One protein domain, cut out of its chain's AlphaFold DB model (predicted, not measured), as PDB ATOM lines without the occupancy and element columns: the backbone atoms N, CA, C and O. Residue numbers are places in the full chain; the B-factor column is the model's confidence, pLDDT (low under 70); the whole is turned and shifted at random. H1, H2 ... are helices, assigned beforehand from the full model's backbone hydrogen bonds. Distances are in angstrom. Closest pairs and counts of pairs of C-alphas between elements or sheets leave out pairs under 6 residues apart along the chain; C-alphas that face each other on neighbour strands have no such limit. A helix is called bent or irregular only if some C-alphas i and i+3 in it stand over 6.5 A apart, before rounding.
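This is residues 8 to 86 of the 313 residues of an uncharacterized protein of Chryseolinea soli (UniProt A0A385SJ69). This is a long, lopsided helical hairpin: the long helix H2 makes the length of a rod, and the shorter helix H1 is side by side with part of it, running the opposite way. H2 is kinked near residue 50, a loop of residues 29 to 40 joins the two helices at one end, and residues 71 to 86 of H2 stick out at the other. The printed part has 79 residues with two named helices, H1 then H2, and no named strand; its class is all helix. It is extended, with a radius of gyration of the C-alphas of 19.5 A and spans of 66 by 23 by 17 A.

Start with H2, residues 41 to 86, and look near residue 50, where it has a kink of 50 degrees. H2 is irregular, but only just: C-alphas 42 and 45 are 7.0 A apart. Then find H1, residues 8 to 28; H2 touches it with residues 47 to 69 alone. Their closest C-alphas, those of Ala 11 and Gly 62, are 4.2 A apart. H1 and H2 form a helical hairpin, at a shallow tilt of 15 degrees, opposite ways. In H1 every O i to N i+4 pair is within hydrogen-bond range; in H2, 34 of 42 are.

Find C-alpha 41 at (-63.659, -14.837, 315.912); from there H2 runs 62.8 A to C-alpha 86 at (-99.558, 22.295, 351.719). H1 begins at C-alpha 8, at (-74.684, 5.427, 344.581), and measures 29.7 A to C-alpha 28.

Look at Glu 35 and Leu 86 for the two C-alphas farthest apart, 66.6 A. The link from H1 to H2 is long, with 12 residues; in it, residues 32 to 33 pair antiparallel with residues 38 to 39. The printed part has no cut. Mean pLDDT of the printed part is 89.2, and residues 34 to 35 are under 70.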
ATOM      1  N   THR A   8     -75.091   4.899 345.887       87.06
ATOM      2  CA  THR A   8     -74.684   5.427 344.581       87.06
ATOM      3  C   THR A   8     -73.218   5.151 344.263       87.06
ATOM      4  O   THR A   8     -72.922   4.657 343.181       87.06
ATOM      5  N   THR A   9     -72.291   5.403 345.191       90.12
ATOM      6  CA  THR A   9     -70.863   5.130 344.978       90.12
ATOM      7  C   THR A   9     -70.613   3.640 344.776       90.12
ATOM      8  O   THR A   9     -69.876   3.270 343.867       90.12
ATOM      9  N   LEU A  10     -71.272   2.777 345.557       92.19
ATOM     10  CA  LEU A  10     -71.183   1.327 345.371       92.19
ATOM     11  C   LEU A  10     -71.713   0.897 343.994       92.19
ATOM     12  O   LEU A  10     -71.066   0.108 343.309       92.19
ATOM     13  N   ALA A  11     -72.854   1.448 343.567       93.06
ATOM     14  CA  ALA A  11     -73.420   1.184 342.249       93.06
ATOM     15  C   ALA A  11     -72.434   1.553 341.128       93.06
ATOM     16  O   ALA A  11     -72.172   0.735 340.249       93.06
ATOM     17  N   TYR A  12     -71.824   2.742 341.191       94.12
ATOM     18  CA  TYR A  12     -70.831   3.170 340.203       94.12
ATOM     19  C   TYR A  12     -69.564   2.309 340.221       94.12
ATOM     20  O   TYR A  12     -69.061   1.975 339.152       94.12
ATOM     21  N   ILE A  13     -69.079   1.897 341.397       94.62
ATOM     22  CA  ILE A  13     -67.931   0.984 341.505       94.62
ATOM     23  C   ILE A  13     -68.223  -0.338 340.794       94.62
ATOM     24  O   ILE A  13     -67.385  -0.806 340.031       94.62
ATOM     25  N   LEU A  14     -69.410  -0.922 340.989       94.50
ATOM     26  CA  LEU A  14     -69.795  -2.176 340.332       94.50
ATOM     27  C   LEU A  14     -69.878  -2.027 338.809       94.50
ATOM     28  O   LEU A  14     -69.387  -2.891 338.085       94.50
ATOM     29  N   LEU A  15     -70.446  -0.920 338.324       95.06
ATOM     30  CA  LEU A  15     -70.543  -0.641 336.891       95.06
ATOM     31  C   LEU A  15     -69.157  -0.448 336.257       95.06
ATOM     32  O   LEU A  15     -68.881  -1.030 335.210       95.06
ATOM     33  N   VAL A  16     -68.269   0.309 336.909       95.69
ATOM     34  CA  VAL A  16     -66.885   0.516 336.450       95.69
ATOM     35  C   VAL A  16     -66.074  -0.777 336.521       95.69
ATOM     36  O   VAL A  16     -65.289  -1.060 335.617       95.69
ATOM     37  N   ALA A  17     -66.265  -1.588 337.562       94.81
ATOM     38  CA  ALA A  17     -65.611  -2.886 337.682       94.81
ATOM     39  C   ALA A  17     -66.069  -3.830 336.566       94.81
ATOM     40  O   ALA A  17     -65.233  -4.462 335.932       94.81
ATOM     41  N   ALA A  18     -67.370  -3.879 336.267       94.88
ATOM     42  CA  ALA A  18     -67.911  -4.712 335.199       94.88
ATOM     43  C   ALA A  18     -67.349  -4.322 333.820       94.88
ATOM     44  O   ALA A  18     -66.917  -5.195 333.064       94.88
ATOM     45  N   THR A  19     -67.291  -3.024 333.496       93.00
ATOM     46  CA  THR A  19     -66.721  -2.552 332.221       93.00
ATOM     47  C   THR A  19     -65.211  -2.767 332.147       93.00
ATOM     48  O   THR A  19     -64.718  -3.249 331.127       93.00
ATOM     49  N   SER A  20     -64.480  -2.502 333.234       93.62
ATOM     50  CA  SER A  20     -63.030  -2.723 333.306       93.62
ATOM     51  C   SER A  20     -62.672  -4.206 333.196       93.62
ATOM     52  O   SER A  20     -61.757  -4.553 332.457       93.62
ATOM     53  N   LEU A  21     -63.416  -5.092 333.866       93.12
ATOM     54  CA  LEU A  21     -63.236  -6.545 333.774       93.12
ATOM     55  C   LEU A  21     -63.565  -7.065 332.376       93.12
ATOM     56  O   LEU A  21     -62.859  -7.934 331.876       93.12
ATOM     57  N   THR A  22     -64.595  -6.512 331.730       91.19
ATOM     58  CA  THR A  22     -64.923  -6.845 330.338       91.19
ATOM     59  C   THR A  22     -63.780  -6.452 329.411       91.19
ATOM     60  O   THR A  22     -63.296  -7.287 328.658       91.19
ATOM     61  N   PHE A  23     -63.297  -5.211 329.496       91.25
ATOM     62  CA  PHE A  23     -62.176  -4.746 328.678       91.25
ATOM     63  C   PHE A  23     -60.903  -5.563 328.928       91.25
ATOM     64  O   PHE A  23     -60.264  -6.025 327.985       91.25
ATOM     65  N   TRP A  24     -60.576  -5.803 330.201       91.81
ATOM     66  CA  TRP A  24     -59.450  -6.639 330.600       91.81
ATOM     67  C   TRP A  24     -59.560  -8.050 330.014       91.81
ATOM     68  O   TRP A  24     -58.610  -8.533 329.405       91.81
ATOM     69  N   TYR A  25     -60.729  -8.685 330.112       90.94
ATOM     70  CA  TYR A  25     -60.956 -10.015 329.555       90.94
ATOM     71  C   TYR A  25     -60.856 -10.032 328.024       90.94
ATOM     72  O   TYR A  25     -60.288 -10.961 327.461       90.94
ATOM     73  N   LEU A  26     -61.337  -8.994 327.332       88.62
ATOM     74  CA  LEU A  26     -61.213  -8.901 325.874       88.62
ATOM     75  C   LEU A  26     -59.746  -8.806 325.423       88.62
ATOM     76  O   LEU A  26     -59.381  -9.437 324.433       88.62
ATOM     77  N   VAL A  27     -58.899  -8.071 326.151       87.50
ATOM     78  CA  VAL A  27     -57.462  -7.926 325.844       87.50
ATOM     79  C   VAL A  27     -56.670  -9.174 326.246       87.50
ATOM     80  O   VAL A  27     -55.988  -9.776 325.420       87.50
ATOM     81  N   PHE A  28     -56.776  -9.609 327.504       84.94
ATOM     82  CA  PHE A  28     -55.939 -10.682 328.058       84.94
ATOM     83  C   PHE A  28     -56.499 -12.091 327.829       84.94
ATOM     84  O   PHE A  28     -55.734 -13.051 327.807       84.94
ATOM     85  N   GLY A  29     -57.802 -12.230 327.572       82.62
ATOM     86  CA  GLY A  29     -58.408 -13.468 327.065       82.62
ATOM     87  C   GLY A  29     -58.042 -13.753 325.604       82.62
ATOM     88  O   GLY A  29     -58.399 -14.791 325.048       82.62
ATOM     89  N   GLY A  30     -57.300 -12.842 324.965       79.19
ATOM     90  CA  GLY A  30     -56.748 -13.017 323.631       79.19
ATOM     91  C   GLY A  30     -57.771 -12.886 322.508       79.19
ATOM     92  O   GLY A  30     -57.454 -13.315 321.401       79.19
ATOM     93  N   TYR A  31     -58.957 -12.327 322.788       84.94
ATOM     94  CA  TYR A  31     -59.934 -11.939 321.768       84.94
ATOM     95  C   TYR A  31     -59.448 -10.720 320.978       84.94
ATOM     96  O   TYR A  31     -59.524 -10.732 319.757       84.94
ATOM     97  N   LEU A  32     -58.900  -9.701 321.651       83.00
ATOM     98  CA  LEU A  32     -58.208  -8.565 321.035       83.00
ATOM     99  C   LEU A  32     -56.697  -8.834 321.048       83.00
ATOM    100  O   LEU A  32     -55.992  -8.419 321.966       83.00
ATOM    101  N   GLY A  33     -56.206  -9.578 320.054       71.06
ATOM    102  CA  GLY A  33     -54.804 -10.010 319.965       71.06
ATOM    103  C   GLY A  33     -53.973  -9.289 318.889       71.06
ATOM    104  O   GLY A  33     -54.509  -8.660 317.975       71.06
ATOM    105  N   GLY A  34     -52.641  -9.420 318.977       67.88
ATOM    106  CA  GLY A  34     -51.664  -8.919 317.992       67.88
ATOM    107  C   GLY A  34     -51.294  -7.432 318.129       67.88
ATOM    108  O   GLY A  34     -51.843  -6.726 318.970       67.88
ATOM    109  N   GLU A  35     -50.387  -6.941 317.270       66.00
ATOM    110  CA  GLU A  35     -49.857  -5.555 317.289       66.00
ATOM    111  C   GLU A  35     -50.919  -4.450 317.071       66.00
ATOM    112  O   GLU A  35     -50.618  -3.270 317.217       66.00
ATOM    113  N   PHE A  36     -52.174  -4.808 316.764       70.31
ATOM    114  CA  PHE A  36     -53.251  -3.866 316.423       70.31
ATOM    115  C   PHE A  36     -54.619  -4.184 317.065       70.31
ATOM    116  O   PHE A  36     -55.634  -3.731 316.540       70.31
ATOM    117  N   LEU A  37     -54.689  -4.958 318.162       75.75
ATOM    118  CA  LEU A  37     -55.960  -5.315 318.838       75.75
ATOM    119  C   LEU A  37     -57.016  -5.894 317.870       75.75
ATOM    120  O   LEU A  37     -58.180  -5.490 317.871       75.75
ATOM    121  N   ARG A  38     -56.611  -6.824 316.997       79.25
ATOM    122  CA  ARG A  38     -57.526  -7.403 316.006       79.25
ATOM    123  C   ARG A  38     -58.426  -8.457 316.671       79.25
ATOM    124  O   ARG A  38     -57.897  -9.298 317.398       79.25
ATOM    125  N   PRO A  39     -59.750  -8.434 316.429       83.62
ATOM    126  CA  PRO A  39     -60.673  -9.411 316.996       83.62
ATOM    127  C   PRO A  39     -60.489 -10.804 316.372       83.62
ATOM    128  O   PRO A  39     -60.505 -10.948 315.150       83.62
ATOM    129  N   ASP A  40     -60.360 -11.830 317.215       85.50
ATOM    130  CA  ASP A  40     -60.292 -13.243 316.824       85.50
ATOM    131  C   ASP A  40     -61.651 -13.934 317.022       85.50
ATOM    132  O   ASP A  40     -62.079 -14.237 318.142       85.50
ATOM    133  N   ALA A  41     -62.334 -14.220 315.911       82.06
ATOM    134  CA  ALA A  41     -63.659 -14.837 315.912       82.06
ATOM    135  C   ALA A  41     -63.680 -16.247 316.533       82.06
ATOM    136  O   ALA A  41     -64.713 -16.668 317.052       82.06
ATOM    137  N   THR A  42     -62.557 -16.974 316.532       83.75
ATOM    138  CA  THR A  42     -62.503 -18.346 317.073       83.75
ATOM    139  C   THR A  42     -62.619 -18.388 318.599       83.75
ATOM    140  O   THR A  42     -63.102 -19.379 319.155       83.75
ATOM    141  N   LYS A  43     -62.253 -17.287 319.269       82.75
ATOM    142  CA  LYS A  43     -62.322 -17.105 320.728       82.75
ATOM    143  C   LYS A  43     -63.589 -16.401 321.203       82.75
ATOM    144  O   LYS A  43     -63.837 -16.314 322.401       82.75
ATOM    145  N   ALA A  44     -64.432 -15.925 320.284       81.69
ATOM    146  CA  ALA A  44     -65.678 -15.243 320.634       81.69
ATOM    147  C   ALA A  44     -66.621 -16.123 321.478       81.69
ATOM    148  O   ALA A  44     -67.334 -15.619 322.345       81.69
ATOM    149  N   LYS A  45     -66.587 -17.447 321.270       84.31
ATOM    150  CA  LYS A  45     -67.374 -18.422 322.045       84.31
ATOM    151  C   LYS A  45     -67.044 -18.418 323.546       84.31
ATOM    152  O   LYS A  45     -67.928 -18.689 324.352       84.31
ATOM    153  N   ASP A  46     -65.813 -18.064 323.916       85.38
ATOM    154  CA  ASP A  46     -65.341 -18.095 325.304       85.38
ATOM    155  C   ASP A  46     -65.755 -16.825 326.075       85.38
ATOM    156  O   ASP A  46     -65.834 -16.830 327.303       85.38
ATOM    157  N   ILE A  47     -66.129 -15.755 325.359       88.12
ATOM    158  CA  ILE A  47     -66.650 -14.510 325.944       88.12
ATOM    159  C   ILE A  47     -68.001 -14.739 326.615       88.12
ATOM    160  O   ILE A  47     -68.270 -14.161 327.669       88.12
ATOM    161  N   HIS A  48     -68.861 -15.566 326.012       87.56
ATOM    162  CA  HIS A  48     -70.243 -15.705 326.456       87.56
ATOM    163  C   HIS A  48     -70.348 -16.155 327.927       87.56
ATOM    164  O   HIS A  48     -70.949 -15.406 328.699       87.56
ATOM    165  N   PRO A  49     -69.706 -17.257 328.373       92.12
ATOM    166  CA  PRO A  49     -69.762 -17.681 329.774       92.12
ATOM    167  C   PRO A  49     -69.205 -16.650 330.764       92.12
ATOM    168  O   PRO A  49     -69.754 -16.488 331.853       92.12
ATOM    169  N   PHE A  50     -68.137 -15.932 330.397       90.25
ATOM    170  CA  PHE A  50     -67.556 -14.884 331.242       90.25
ATOM    171  C   PHE A  50     -68.519 -13.702 331.413       90.25
ATOM    172  O   PHE A  50     -68.780 -13.249 332.531       90.25
ATOM    173  N   VAL A  51     -69.091 -13.224 330.304       91.06
ATOM    174  CA  VAL A  51     -70.032 -12.104 330.320       91.06
ATOM    175  C   VAL A  51     -71.294 -12.474 331.093       91.06
ATOM    176  O   VAL A  51     -71.709 -11.715 331.966       91.06
ATOM    177  N   THR A  52     -71.887 -13.643 330.846       91.75
ATOM    178  CA  THR A  52     -73.126 -14.048 331.525       91.75
ATOM    179  C   THR A  52     -72.913 -14.430 332.988       91.75
ATOM    180  O   THR A  52     -73.801 -14.202 333.803       91.75
ATOM    181  N   GLY A  53     -71.760 -15.010 333.334       92.50
ATOM    182  CA  GLY A  53     -71.469 -15.489 334.686       92.50
ATOM    183  C   GLY A  53     -70.968 -14.411 335.648       92.50
ATOM    184  O   GLY A  53     -71.222 -14.509 336.845       92.50
ATOM    185  N   LEU A  54     -70.274 -13.383 335.145       91.81
ATOM    186  CA  LEU A  54     -69.634 -12.361 335.982       91.81
ATOM    187  C   LEU A  54     -70.102 -10.942 335.647       91.81
ATOM    188  O   LEU A  54     -70.544 -10.209 336.531       91.81
ATOM    189  N   VAL A  55     -70.023 -10.545 334.376       94.56
ATOM    190  CA  VAL A  55     -70.274  -9.153 333.964       94.56
ATOM    191  C   VAL A  55     -71.749  -8.787 334.117       94.56
ATOM    192  O   VAL A  55     -72.064  -7.763 334.721       94.56
ATOM    193  N   VAL A  56     -72.657  -9.624 333.608       94.62
ATOM    194  CA  VAL A  56     -74.106  -9.388 333.667       94.62
ATOM    195  C   VAL A  56     -74.590  -9.261 335.118       94.62
ATOM    196  O   VAL A  56     -75.214  -8.245 335.414       94.62
ATOM    197  N   PRO A  57     -74.256 -10.170 336.057       96.56
ATOM    198  CA  PRO A  57     -74.618 -10.001 337.465       96.56
ATOM    199  C   PRO A  57     -74.118  -8.694 338.096       96.56
ATOM    200  O   PRO A  57     -74.879  -8.036 338.806       96.56
ATOM    201  N   LEU A  58     -72.871  -8.281 337.823       95.38
ATOM    202  CA  LEU A  58     -72.318  -7.025 338.344       95.38
ATOM    203  C   LEU A  58     -73.053  -5.799 337.784       95.38
ATOM    204  O   LEU A  58     -73.378  -4.881 338.542       95.38
ATOM    205  N   LEU A  59     -73.363  -5.804 336.482       94.44
ATOM    206  CA  LEU A  59     -74.154  -4.751 335.844       94.44
ATOM    207  C   LEU A  59     -75.574  -4.704 336.413       94.44
ATOM    208  O   LEU A  59     -76.026  -3.638 336.821       94.44
ATOM    209  N   THR A  60     -76.259  -5.847 336.507       96.19
ATOM    210  CA  THR A  60     -77.617  -5.933 337.058       96.19
ATOM    211  C   THR A  60     -77.665  -5.440 338.502       96.19
ATOM    212  O   THR A  60     -78.559  -4.667 338.849       96.19
ATOM    213  N   LEU A  61     -76.699  -5.828 339.339       95.62
ATOM    214  CA  LEU A  61     -76.622  -5.367 340.724       95.62
ATOM    215  C   LEU A  61     -76.379  -3.853 340.795       95.62
ATOM    216  O   LEU A  61     -77.114  -3.151 341.490       95.62
ATOM    217  N   GLY A  62     -75.404  -3.336 340.039       94.75
ATOM    218  CA  GLY A  62     -75.113  -1.902 339.970       94.75
ATOM    219  C   GLY A  62     -76.320  -1.080 339.507       94.75
ATOM    220  O   GLY A  62     -76.701  -0.109 340.162       94.75
ATOM    221  N   SER A  63     -76.987  -1.507 338.433       93.56
ATOM    222  CA  SER A  63     -78.204  -0.866 337.925       93.56
ATOM    223  C   SER A  63     -79.353  -0.911 338.934       93.56
ATOM    224  O   SER A  63     -80.010   0.105 339.153       93.56
ATOM    225  N   THR A  64     -79.575  -2.049 339.599       94.62
ATOM    226  CA  THR A  64     -80.639  -2.189 340.609       94.62
ATOM    227  C   THR A  64     -80.404  -1.254 341.795       94.62
ATOM    228  O   THR A  64     -81.326  -0.568 342.235       94.62
ATOM    229  N   LEU A  65     -79.161  -1.150 342.282       94.06
ATOM    230  CA  LEU A  65     -78.799  -0.215 343.352       94.06
ATOM    231  C   LEU A  65     -79.021   1.248 342.943       94.06
ATOM    232  O   LEU A  65     -79.496   2.043 343.757       94.06
ATOM    233  N   LEU A  66     -78.732   1.601 341.688       92.25
ATOM    234  CA  LEU A  66     -78.980   2.947 341.170       92.25
ATOM    235  C   LEU A  66     -80.479   3.267 341.109       92.25
ATOM    236  O   LEU A  66     -80.883   4.360 341.507       92.25
ATOM    237  N   VAL A  67     -81.309   2.314 340.673       93.12
ATOM    238  CA  VAL A  67     -82.774   2.456 340.685       93.12
ATOM    239  C   VAL A  67     -83.279   2.662 342.112       93.12
ATOM    240  O   VAL A  67     -84.051   3.586 342.353       93.12
ATOM    241  N   ILE A  68     -82.801   1.875 343.082       88.69
ATOM    242  CA  ILE A  68     -83.166   2.041 344.499       88.69
ATOM    243  C   ILE A  68     -82.782   3.437 345.006       88.69
ATOM    244  O   ILE A  68     -83.602   4.113 345.632       88.69
ATOM    245  N   ALA A  69     -81.564   3.900 344.713       87.31
ATOM    246  CA  ALA A  69     -81.114   5.234 345.101       87.31
ATOM    247  C   ALA A  69     -81.972   6.342 344.463       87.31
ATOM    248  O   ALA A  69     -82.335   7.313 345.131       87.31
ATOM    249  N   ASN A  70     -82.350   6.177 343.193       87.00
ATOM    250  CA  ASN A  70     -83.232   7.101 342.487       87.00
ATOM    251  C   ASN A  70     -84.636   7.139 343.120       87.00
ATOM    252  O   ASN A  70     -85.153   8.220 343.393       87.00
ATOM    253  N   LEU A  71     -85.217   5.981 343.455       87.06
ATOM    254  CA  LEU A  71     -86.520   5.890 344.124       87.06
ATOM    255  C   LEU A  71     -86.519   6.573 345.498       87.06
ATOM    256  O   LEU A  71     -87.461   7.298 345.831       87.06
ATOM    257  N   GLN A  72     -85.459   6.389 346.287       83.75
ATOM    258  CA  GLN A  72     -85.301   7.075 347.573       83.75
ATOM    259  C   GLN A  72     -85.216   8.595 347.392       83.75
ATOM    260  O   GLN A  72     -85.918   9.337 348.084       83.75
ATOM    261  N   SER A  73     -84.410   9.054 346.430       84.12
ATOM    262  CA  SER A  73     -84.278  10.476 346.100       84.12
ATOM    263  C   SER A  73     -85.612  11.081 345.655       84.12
ATOM    264  O   SER A  73     -86.031  12.113 346.180       84.12
ATOM    265  N   ASN A  74     -86.329  10.412 344.750       86.19
ATOM    266  CA  ASN A  74     -87.638  10.861 344.274       86.19
ATOM    267  C   ASN A  74     -88.660  10.921 345.408       86.19
ATOM    268  O   ASN A  74     -89.438  11.866 345.480       86.19
ATOM    269  N   THR A  75     -88.645   9.955 346.328       85.56
ATOM    270  CA  THR A  75     -89.549   9.954 347.487       85.56
ATOM    271  C   THR A  75     -89.313  11.175 348.379       85.56
ATOM    272  O   THR A  75     -90.270  11.845 348.771       85.56
ATOM    273  N   ALA A  76     -88.049  11.506 348.662       85.50
ATOM    274  CA  ALA A  76     -87.698  12.689 349.445       85.50
ATOM    275  C   ALA A  76     -88.086  13.994 348.728       85.50
ATOM    276  O   ALA A  76     -88.648  14.896 349.354       85.50
ATOM    277  N   GLN A  77     -87.856  14.076 347.414       88.81
ATOM    278  CA  GLN A  77     -88.251  15.232 346.610       88.81
ATOM    279  C   GLN A  77     -89.778  15.398 346.560       88.81
ATOM    280  O   GLN A  77     -90.285  16.502 346.750       88.81
ATOM    281  N   ASN A  78     -90.520  14.306 346.371       92.75
ATOM    282  CA  ASN A  78     -91.983  14.305 346.352       92.75
ATOM    283  C   ASN A  78     -92.562  14.749 347.696       92.75
ATOM    284  O   ASN A  78     -93.501  15.544 347.726       92.75
ATOM    285  N   PHE A  79     -91.986  14.278 348.806       95.38
ATOM    286  CA  PHE A  79     -92.357  14.763 350.131       95.38
ATOM    287  C   PHE A  79     -92.149  16.277 350.240       95.38
ATOM    288  O   PHE A  79     -93.077  16.982 350.624       95.38
ATOM    289  N   SER A  80     -90.960  16.768 349.871       96.06
ATOM    290  CA  SER A  80     -90.606  18.191 349.935       96.06
ATOM    291  C   SER A  80     -91.598  19.053 349.143       96.06
ATOM    292  O   SER A  80     -92.195  19.983 349.685       96.06
ATOM    293  N   ASN A  81     -91.867  18.677 347.890       96.88
ATOM    294  CA  ASN A  81     -92.808  19.379 347.019       96.88
ATOM    295  C   ASN A  81     -94.230  19.396 347.604       96.88
ATOM    296  O   ASN A  81     -94.882  20.440 347.620       96.88
ATOM    297  N   ASN A  82     -94.707  18.258 348.119       97.44
ATOM    298  CA  ASN A  82     -96.026  18.169 348.743       97.44
ATOM    299  C   ASN A  82     -96.107  18.998 350.028       97.44
ATOM    300  O   ASN A  82     -97.113  19.661 350.256       97.44
ATOM    301  N   PHE A  83     -95.050  19.008 350.842       98.25
ATOM    302  CA  PHE A  83     -94.985  19.817 352.055       98.25
ATOM    303  C   PHE A  83     -95.103  21.311 351.734       98.25
ATOM    304  O   PHE A  83     -95.958  21.993 352.293       98.25
ATOM    305  N   PHE A  84     -94.309  21.812 350.781       97.94
ATOM    306  CA  PHE A  84     -94.379  23.217 350.369       97.94
ATOM    307  C   PHE A  84     -95.710  23.571 349.702       97.94
ATOM    308  O   PHE A  84     -96.228  24.661 349.926       97.94
ATOM    309  N   LYS A  85     -96.318  22.641 348.959       97.88
ATOM    310  CA  LYS A  85     -97.668  22.823 348.414       97.88
ATOM    311  C   LYS A  85     -98.728  22.951 349.511       97.88
ATOM    312  O   LYS A  85     -99.628  23.773 349.376       97.88
ATOM    313  N   LEU A  86     -98.635  22.168 350.587       98.06
ATOM    314  CA  LEU A  86     -99.558  22.295 351.719       98.06
ATOM    315  C   LEU A  86     -99.384  23.647 352.434       98.06
ATOM    316  O   LEU A  86    -100.377  24.247 352.832       98.06
TER     317      LEU A  86